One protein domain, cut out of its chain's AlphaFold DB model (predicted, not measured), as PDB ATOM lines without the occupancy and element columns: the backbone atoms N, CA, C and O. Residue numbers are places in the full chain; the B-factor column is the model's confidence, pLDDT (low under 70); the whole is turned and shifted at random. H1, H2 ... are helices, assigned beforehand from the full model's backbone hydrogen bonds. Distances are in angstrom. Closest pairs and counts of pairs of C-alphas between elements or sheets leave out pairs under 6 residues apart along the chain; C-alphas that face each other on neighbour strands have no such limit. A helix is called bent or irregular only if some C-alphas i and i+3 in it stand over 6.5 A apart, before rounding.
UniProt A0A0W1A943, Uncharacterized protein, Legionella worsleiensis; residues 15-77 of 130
ATOM      1  N   ALA A  15      45.178 -17.989 -36.409       71.06
ATOM      2  CA  ALA A  15      44.692 -17.718 -35.057       71.06
ATOM      3  C   ALA A  15      43.665 -18.762 -34.589       71.06
ATOM      4  O   ALA A  15      43.637 -19.097 -33.407       71.06
ATOM      5  N   PHE A  16      42.866 -19.309 -35.508       70.00
ATOM      6  CA  PHE A  16      41.909 -20.372 -35.209       70.00
ATOM      7  C   PHE A  16      42.574 -21.749 -35.082       70.00
ATOM      8  O   PHE A  16      42.301 -22.489 -34.139       70.00
ATOM      9  N   PHE A  17      43.473 -22.103 -36.004       66.75
ATOM     10  CA  PHE A  17      44.063 -23.444 -36.038       66.75
ATOM     11  C   PHE A  17      45.209 -23.638 -35.050       66.75
ATOM     12  O   PHE A  17      45.380 -24.743 -34.545       66.75
ATOM     13  N   LYS A  18      45.989 -22.599 -34.735       72.62
ATOM     14  CA  LYS A  18      47.168 -22.720 -33.863       72.62
ATOM     15  C   LYS A  18      46.832 -23.204 -32.440       72.62
ATOM     16  O   LYS A  18      47.501 -24.137 -31.999       72.62
ATOM     17  N   PRO A  19      45.805 -22.678 -31.743       74.25
ATOM     18  CA  PRO A  19      45.416 -23.183 -30.426       74.25
ATOM     19  C   PRO A  19      44.943 -24.637 -30.485       74.25
ATOM     20  O   PRO A  19      45.292 -25.435 -29.622       74.25
ATOM     21  N   VAL A  20      44.200 -24.996 -31.537       70.31
ATOM     22  CA  VAL A  20      43.694 -26.360 -31.744       70.31
ATOM     23  C   VAL A  20      44.847 -27.329 -32.002       70.31
ATOM     24  O   VAL A  20      44.903 -28.387 -31.389       70.31
ATOM     25  N   HIS A  21      45.809 -26.961 -32.849       68.81
ATOM     26  CA  HIS A  21      46.987 -27.785 -33.125       68.81
ATOM     27  C   HIS A  21      47.877 -27.953 -31.893       68.81
ATOM     28  O   HIS A  21      48.377 -29.046 -31.640       68.81
ATOM     29  N   GLN A  22      48.050 -26.889 -31.104       73.12
ATOM     30  CA  GLN A  22      48.782 -26.957 -29.841       73.12
ATOM     31  C   GLN A  22      48.067 -27.865 -28.841       73.12
ATOM     32  O   GLN A  22      48.710 -28.722 -28.247       73.12
ATOM     33  N   LEU A  23      46.746 -27.741 -28.702       70.31
ATOM     34  CA  LEU A  23      45.944 -28.612 -27.845       70.31
ATOM     35  C   LEU A  23      46.038 -30.081 -28.280       70.31
ATOM     36  O   LEU A  23      46.288 -30.945 -27.445       70.31
ATOM     37  N   ILE A  24      45.900 -30.365 -29.578       69.38
ATOM     38  CA  ILE A  24      46.031 -31.724 -30.124       69.38
ATOM     39  C   ILE A  24      47.439 -32.270 -29.870       69.38
ATOM     40  O   ILE A  24      47.572 -33.403 -29.424       69.38
ATOM     41  N   GLY A  25      48.484 -31.471 -30.103       68.38
ATOM     42  CA  GLY A  25      49.864 -31.867 -29.825       68.38
ATOM     43  C   GLY A  25      50.099 -32.169 -28.345       68.38
ATOM     44  O   GLY A  25      50.736 -33.166 -28.010       68.38
ATOM     45  N   HIS A  26      49.530 -31.360 -27.454       72.75
ATOM     46  CA  HIS A  26      49.591 -31.569 -26.011       72.75
ATOM     47  C   HIS A  26      48.877 -32.850 -25.576       72.75
ATOM     48  O   HIS A  26      49.452 -33.633 -24.829       72.75
ATOM     49  N   ILE A  27      47.679 -33.113 -26.094       71.75
ATOM     50  CA  ILE A  27      46.928 -34.341 -25.802       71.75
ATOM     51  C   ILE A  27      47.637 -35.575 -26.384       71.75
ATOM     52  O   ILE A  27      47.745 -36.596 -25.714       71.75
ATOM     53  N   ALA A  28      48.170 -35.484 -27.605       68.69
ATOM     54  CA  ALA A  28      48.865 -36.592 -28.261       68.69
ATOM     55  C   ALA A  28      50.193 -36.958 -27.577       68.69
ATOM     56  O   ALA A  28      50.634 -38.105 -27.644       68.69
ATOM     57  N   THR A  29      50.841 -35.988 -26.928       73.44
ATOM     58  CA  THR A  29      52.112 -36.195 -26.218       73.44
ATOM     59  C   THR A  29      51.941 -36.412 -24.720       73.44
ATOM     60  O   THR A  29      52.868 -36.907 -24.090       73.44
ATOM     61  N   TYR A  30      50.760 -36.140 -24.166       79.44
ATOM     62  CA  TYR A  30      50.435 -36.285 -22.746       79.44
ATOM     63  C   TYR A  30      50.831 -37.634 -22.105       79.44
ATOM     64  O   TYR A  30      51.346 -37.618 -20.987       79.44
ATOM     65  N   PRO A  31      50.689 -38.803 -22.768       77.75
ATOM     66  CA  PRO A  31      51.163 -40.076 -22.208       77.75
ATOM     67  C   PRO A  31      52.688 -40.176 -22.054       77.75
ATOM     68  O   PRO A  31      53.176 -41.028 -21.316       77.75
ATOM     69  N   TYR A  32      53.435 -39.340 -22.774       76.62
ATOM     70  CA  TYR A  32      54.896 -39.388 -22.893       76.62
ATOM     71  C   TYR A  32      55.598 -38.212 -22.237       76.62
ATOM     72  O   TYR A  32      56.799 -38.265 -21.973       76.62
ATOM     73  N   THR A  33      54.869 -37.130 -22.006       67.56
ATOM     74  CA  THR A  33      55.361 -35.984 -21.267       67.56
ATOM     75  C   THR A  33      55.152 -36.258 -19.780       67.56
ATOM     76  O   THR A  33      54.182 -36.895 -19.374       67.56
ATOM     77  N   GLY A  34      56.062 -35.788 -18.922       76.19
ATOM     78  CA  GLY A  34      55.921 -35.881 -17.458       76.19
ATOM     79  C   GLY A  34      54.776 -35.029 -16.894       76.19
ATOM     80  O   GLY A  34      54.828 -34.615 -15.742       76.19
ATOM     81  N   TRP A  35      53.792 -34.708 -17.727       83.75
ATOM     82  CA  TRP A  35      52.656 -33.863 -17.435       83.75
ATOM     83  C   TRP A  35      51.622 -34.624 -16.623       83.75
ATOM     84  O   TRP A  35      51.498 -35.852 -16.709       83.75
ATOM     85  N   SER A  36      50.893 -33.870 -15.819       85.12
ATOM     86  CA  SER A  36      49.821 -34.344 -14.961       85.12
ATOM     87  C   SER A  36      48.485 -33.862 -15.509       85.12
ATOM     88  O   SER A  36      48.381 -32.778 -16.082       85.12
ATOM     89  N   VAL A  37      47.418 -34.618 -15.266       85.00
ATOM     90  CA  VAL A  37      46.039 -34.186 -15.534       85.00
ATOM     91  C   VAL A  37      45.739 -32.818 -14.905       85.00
ATOM     92  O   VAL A  37      44.970 -32.031 -15.457       85.00
ATOM     93  N   THR A  38      46.393 -32.498 -13.784       87.38
ATOM     94  CA  THR A  38      46.243 -31.216 -13.085       87.38
ATOM     95  C   THR A  38      46.780 -30.014 -13.859       87.38
ATOM     96  O   THR A  38      46.400 -28.888 -13.549       87.38
ATOM     97  N   ASP A  39      47.629 -30.241 -14.863       84.62
ATOM     98  CA  ASP A  39      48.152 -29.186 -15.740       84.62
ATOM     99  C   ASP A  39      47.084 -28.702 -16.737       84.62
ATOM    100  O   ASP A  39      47.184 -27.609 -17.292       84.62
ATOM    101  N   PHE A  40      46.031 -29.502 -16.933       80.75
ATOM    102  CA  PHE A  40      44.924 -29.226 -17.851       80.75
ATOM    103  C   PHE A  40      43.608 -28.962 -17.132       80.75
ATOM    104  O   PHE A  40      42.813 -28.127 -17.566       80.75
ATOM    105  N   VAL A  41      43.356 -29.700 -16.052       84.56
ATOM    106  CA  VAL A  41      42.098 -29.653 -15.313       84.56
ATOM    107  C   VAL A  41      42.390 -29.320 -13.855       84.56
ATOM    108  O   VAL A  41      43.151 -30.032 -13.202       84.56
ATOM    109  N   PRO A  42      41.757 -28.279 -13.293       91.31
ATOM    110  CA  PRO A  42      41.890 -27.962 -11.880       91.31
ATOM    111  C   PRO A  42      41.570 -29.167 -10.987       91.31
ATOM    112  O   PRO A  42      40.557 -29.847 -11.174       91.31
ATOM    113  N   ARG A  43      42.415 -29.408  -9.980       91.25
ATOM    114  CA  ARG A  43      42.292 -30.551  -9.060       91.25
ATOM    115  C   ARG A  43      40.901 -30.672  -8.435       91.25
ATOM    116  O   ARG A  43      40.366 -31.770  -8.350       91.25
ATOM    117  N   ASN A  44      40.305 -29.555  -8.027       91.69
ATOM    118  CA  ASN A  44      38.964 -29.523  -7.442       91.69
ATOM    119  C   ASN A  44      37.896 -30.085  -8.389       91.69
ATOM    120  O   ASN A  44      37.061 -30.857  -7.935       91.69
ATOM    121  N   ARG A  45      37.964 -29.783  -9.693       89.50
ATOM    122  CA  ARG A  45      37.032 -30.347 -10.682       89.50
ATOM    123  C   ARG A  45      37.197 -31.852 -10.858       89.50
ATOM    124  O   ARG A  45      36.204 -32.549 -11.019       89.50
ATOM    125  N   ILE A  46      38.434 -32.355 -10.823       87.62
ATOM    126  CA  ILE A  46      38.697 -33.800 -10.902       87.62
ATOM    127  C   ILE A  46      38.069 -34.507  -9.698       87.62
ATOM    128  O   ILE A  46      37.409 -35.533  -9.855       87.62
ATOM    129  N   LEU A  47      38.254 -33.951  -8.500       91.44
ATOM    130  CA  LEU A  47      37.716 -34.524  -7.270       91.44
ATOM    131  C   LEU A  47      36.191 -34.448  -7.220       91.44
ATOM    132  O   LEU A  47      35.558 -35.430  -6.853       91.44
ATOM    133  N   GLU A  48      35.602 -33.317  -7.602       90.94
ATOM    134  CA  GLU A  48      34.150 -33.126  -7.639       90.94
ATOM    135  C   GLU A  48      33.487 -34.146  -8.568       90.94
ATOM    136  O   GLU A  48      32.656 -34.928  -8.110       90.94
ATOM    137  N   GLY A  49      33.963 -34.256  -9.815       84.94
ATOM    138  CA  GLY A  49      33.429 -35.229 -10.768       84.94
ATOM    139  C   GLY A  49      33.559 -36.673 -10.277       84.94
ATOM    140  O   GLY A  49      32.608 -37.439 -10.351       84.94
ATOM    141  N   ASN A  50      34.698 -37.063  -9.698       84.69
ATOM    142  CA  ASN A  50      34.877 -38.424  -9.175       84.69
ATOM    143  C   ASN A  50      34.045 -38.707  -7.908       84.69
ATOM    144  O   ASN A  50      33.626 -39.843  -7.677       84.69
ATOM    145  N   ARG A  51      33.776 -37.688  -7.082       84.56
ATOM    146  CA  ARG A  51      32.931 -37.817  -5.883       84.56
ATOM    147  C   ARG A  51      31.452 -37.966  -6.228       84.56
ATOM    148  O   ARG A  51      30.750 -38.658  -5.489       84.56
ATOM    149  N   GLU A  52      31.002 -37.398  -7.346       85.62
ATOM    150  CA  GLU A  52      29.664 -37.652  -7.903       85.62
ATOM    151  C   GLU A  52      29.472 -39.131  -8.280       85.62
ATOM    152  O   GLU A  52      28.390 -39.679  -8.088       85.62
ATOM    153  N   PHE A  53      30.540 -39.822  -8.696       80.56
ATOM    154  CA  PHE A  53      30.536 -41.268  -8.963       80.56
ATOM    155  C   PHE A  53      30.708 -42.144  -7.707       80.56
ATOM    156  O   PHE A  53      30.914 -43.353  -7.815       80.56
ATOM    157  N   GLY A  54      30.620 -41.564  -6.504       82.06
ATOM    158  CA  GLY A  54      30.646 -42.312  -5.244       82.06
ATOM    159  C   GLY A  54      32.043 -42.618  -4.692       82.06
ATOM    160  O   GLY A  54      32.162 -43.380  -3.736       82.06
ATOM    161  N   LEU A  55      33.107 -42.000  -5.217       82.19
ATOM    162  CA  LEU A  55      34.491 -42.235  -4.762       82.19
ATOM    163  C   LEU A  55      34.885 -41.420  -3.511       82.19
ATOM    164  O   LEU A  55      36.058 -41.148  -3.285       82.19
ATOM    165  N   GLN A  56      33.920 -41.039  -2.671       81.94
ATOM    166  CA  GLN A  56      34.119 -40.125  -1.532       81.94
ATOM    167  C   GLN A  56      35.041 -40.677  -0.432       81.94
ATOM    168  O   GLN A  56      35.627 -39.908   0.322       81.94
ATOM    169  N   ILE A  57      35.162 -42.003  -0.339       85.88
ATOM    170  CA  ILE A  57      35.999 -42.699   0.651       85.88
ATOM    171  C   ILE A  57      37.458 -42.863   0.204       85.88
ATOM    172  O   ILE A  57      38.300 -43.268   1.004       85.88
ATOM    173  N   ILE A  58      37.757 -42.602  -1.071       86.69
ATOM    174  CA  ILE A  58      39.100 -42.768  -1.624       86.69
ATOM    175  C   ILE A  58      39.900 -41.485  -1.360       86.69
ATOM    176  O   ILE A  58      39.385 -40.397  -1.620       86.69
ATOM    177  N   PRO A  59      41.156 -41.575  -0.881       92.31
ATOM    178  CA  PRO A  59      41.984 -40.389  -0.698       92.31
ATOM    179  C   PRO A  59      42.202 -39.634  -2.015       92.31
ATOM    180  O   PRO A  59      42.438 -40.237  -3.065       92.31
ATOM    181  N   ASP A  60      42.171 -38.304  -1.940       91.06
ATOM    182  CA  ASP A  60      42.209 -37.409  -3.100       91.06
ATOM    183  C   ASP A  60      43.435 -37.640  -4.003       91.06
ATOM    184  O   ASP A  60      43.313 -37.574  -5.228       91.06
ATOM    185  N   GLU A  61      44.606 -37.953  -3.433       90.88
ATOM    186  CA  GLU A  61      45.808 -38.313  -4.203       90.88
ATOM    187  C   GLU A  61      45.568 -39.494  -5.151       90.88
ATOM    188  O   GLU A  61      45.970 -39.429  -6.314       90.88
ATOM    189  N   TYR A  62      44.892 -40.548  -4.686       89.56
ATOM    190  CA  TYR A  62      44.625 -41.728  -5.508       89.56
ATOM    191  C   TYR A  62      43.614 -41.429  -6.606       89.56
ATOM    192  O   TYR A  62      43.770 -41.927  -7.716       89.56
ATOM    193  N   ILE A  63      42.614 -40.588  -6.333       89.06
ATOM    194  CA  ILE A  63      41.633 -40.168  -7.342       89.06
ATOM    195  C   ILE A  63      42.339 -39.418  -8.475       89.06
ATOM    196  O   ILE A  63      42.143 -39.730  -9.651       89.06
ATOM    197  N   VAL A  64      43.197 -38.454  -8.130       89.44
ATOM    198  CA  VAL A  64      43.943 -37.665  -9.121       89.44
ATOM    199  C   VAL A  64      44.912 -38.551  -9.902       89.44
ATOM    200  O   VAL A  64      44.957 -38.464 -11.126       89.44
ATOM    201  N   GLN A  65      45.638 -39.441  -9.223       89.00
ATOM    202  CA  GLN A  65      46.599 -40.337  -9.866       89.00
ATOM    203  C   GLN A  65      45.920 -41.377 -10.768       89.00
ATOM    204  O   GLN A  65      46.382 -41.613 -11.882       89.00
ATOM    205  N   ALA A  66      44.812 -41.978 -10.330       87.69
ATOM    206  CA  ALA A  66      44.047 -42.921 -11.141       87.69
ATOM    207  C   ALA A  66      43.443 -42.234 -12.373       87.69
ATOM    208  O   ALA A  66      43.474 -42.798 -13.465       87.69
ATOM    209  N   THR A  67      42.964 -40.996 -12.215       87.38
ATOM    210  CA  THR A  67      42.481 -40.181 -13.339       87.38
ATOM    211  C   THR A  67      43.614 -39.878 -14.324       87.38
ATOM    212  O   THR A  67      43.430 -40.038 -15.528       87.38
ATOM    213  N   ASP A  68      44.797 -39.499 -13.826       88.12
ATOM    214  CA  ASP A  68      45.985 -39.235 -14.648       88.12
ATOM    215  C   ASP A  68      46.407 -40.475 -15.452       88.12
ATOM    216  O   ASP A  68      46.552 -40.414 -16.672       88.12
ATOM    217  N   ILE A  69      46.517 -41.631 -14.791       84.50
ATOM    218  CA  ILE A  69      46.852 -42.904 -15.443       84.50
ATOM    219  C   ILE A  69      45.781 -43.288 -16.470       84.50
ATOM    220  O   ILE A  69      46.115 -43.658 -17.596       84.50
ATOM    221  N   GLY A  70      44.501 -43.178 -16.105       83.44
ATOM    222  CA  GLY A  70      43.382 -43.513 -16.982       83.44
ATOM    223  C   GLY A  70      43.368 -42.669 -18.255       83.44
ATOM    224  O   GLY A  70      43.201 -43.212 -19.348       83.44
ATOM    225  N   LEU A  71      43.622 -41.363 -18.141       82.12
ATOM    226  CA  LEU A  71      43.726 -40.475 -19.298       82.12
ATOM    227  C   LEU A  71      44.967 -40.784 -20.139       82.12
ATOM    228  O   LEU A  71      44.865 -40.843 -21.363       82.12
ATOM    229  N   LYS A  72      46.125 -41.044 -19.522       83.19
ATOM    230  CA  LYS A  72      47.343 -41.430 -20.258       83.19
ATOM    231  C   LYS A  72      47.156 -42.728 -21.037       83.19
ATOM    232  O   LYS A  72      47.640 -42.843 -22.159       83.19
ATOM    233  N   MET A  73      46.421 -43.687 -20.475       79.12
ATOM    234  CA  MET A  73      46.025 -44.895 -21.195       79.12
ATOM    235  C   MET A  73      45.077 -44.563 -22.348       79.12
ATOM    236  O   MET A  73      45.351 -44.951 -23.479       79.12
ATOM    237  N   TRP A  74      44.017 -43.790 -22.112       73.12
ATOM    238  CA  TRP A  74      43.064 -43.406 -23.161       73.12
ATOM    239  C   TRP A  74      43.710 -42.684 -24.347       73.12
ATOM    240  O   TRP A  74      43.371 -42.960 -25.497       73.12
ATOM    241  N   PHE A  75      44.667 -41.797 -24.074       71.38
ATOM    242  CA  PHE A  75      45.407 -41.059 -25.097       71.38
ATOM    243  C   PHE A  75      46.668 -41.772 -25.583       71.38
ATOM    244  O   PHE A  75      47.400 -41.225 -26.408       71.38
ATOM    245  N   SER A  76      46.921 -43.000 -25.122       71.12
ATOM    246  CA  SER A  76      48.011 -43.816 -25.639       71.12
ATOM    247  C   SER A  76      47.859 -43.970 -27.159       71.12
ATOM    248  O   SER A  76      46.800 -44.396 -27.625       71.12
ATOM    249  N   PRO A  77      48.910 -43.717 -27.956       64.12
ATOM    250  CA  PRO A  77      48.923 -43.950 -29.402       64.12
ATOM    251  C   PRO A  77      48.690 -45.393 -29.821       64.12
ATOM    252  O   PRO A  77      48.649 -45.665 -31.012       64.12
TER     253      PRO A  77
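AT A GLANCE: This is residues 15 to 77 of the 130 residues of an uncharacterized protein of Legionella worsleiensis (UniProt A0A0W1A943). Helix H3 and the shorter helix H2, set crosswise on it, make a loose body, and the helix H1 leads away from one end of that body as an arm. Residues 15 to 25 of H1 stick out; a long link, residues 30 to 42, joins H1 to H2. The printed part has 63 residues with three named helices, in the order H1, H2, H3, and no named strand; the class is all helix. The whole is loose, with a radius of gyration of the C-alphas of 13.4 A, and elongated, spanning 43 by 23 by 16 A.

HOW THE PARTS SIT: H3, residues 60 to 74, and H2, residues 43 to 52, touch, with 8 pairs of C-alphas within 8 A. Their closest C-alphas, those of Ile 46 and Val 64, are 6.8 A apart. Their lines are about perpendicular, at 90 degrees, and their centres are 11.8 A apart. H1, residues 15 to 29, is apart from H3 and from H2. H1 is irregular, but only just: C-alphas 16 and 19 are 6.6 A apart. In H2 and H3 every O i to N i+4 pair is within hydrogen-bond range; in H1, 9 of 11 are.

IN THESE COORDINATES: H3 measures 21.0 A from C-alpha 60 at (42.209, -37.409, -3.100) to C-alpha 74 at (43.064, -43.406, -23.161). H2 has 10 residues and measures 14.5 A. H1 measures 21.8 A and begins with C-alpha 15 at (44.692, -17.718, -35.057).

THE WHOLE: The C-alphas farthest apart are those of Ala 15 and Ile 57, 44.4 A. Without residues 15 to 25, which stand free, the body spans 32 by 17 by 15 A. The printed part has no cut. The link from H1 to H2 is long, with 13 residues; that from H2 to H3 is short, with 7. The mean pLDDT of the printed part is 80.8; residues 17, 21, 24, 25, 28, 33 and 77 of this predicted model are under 70.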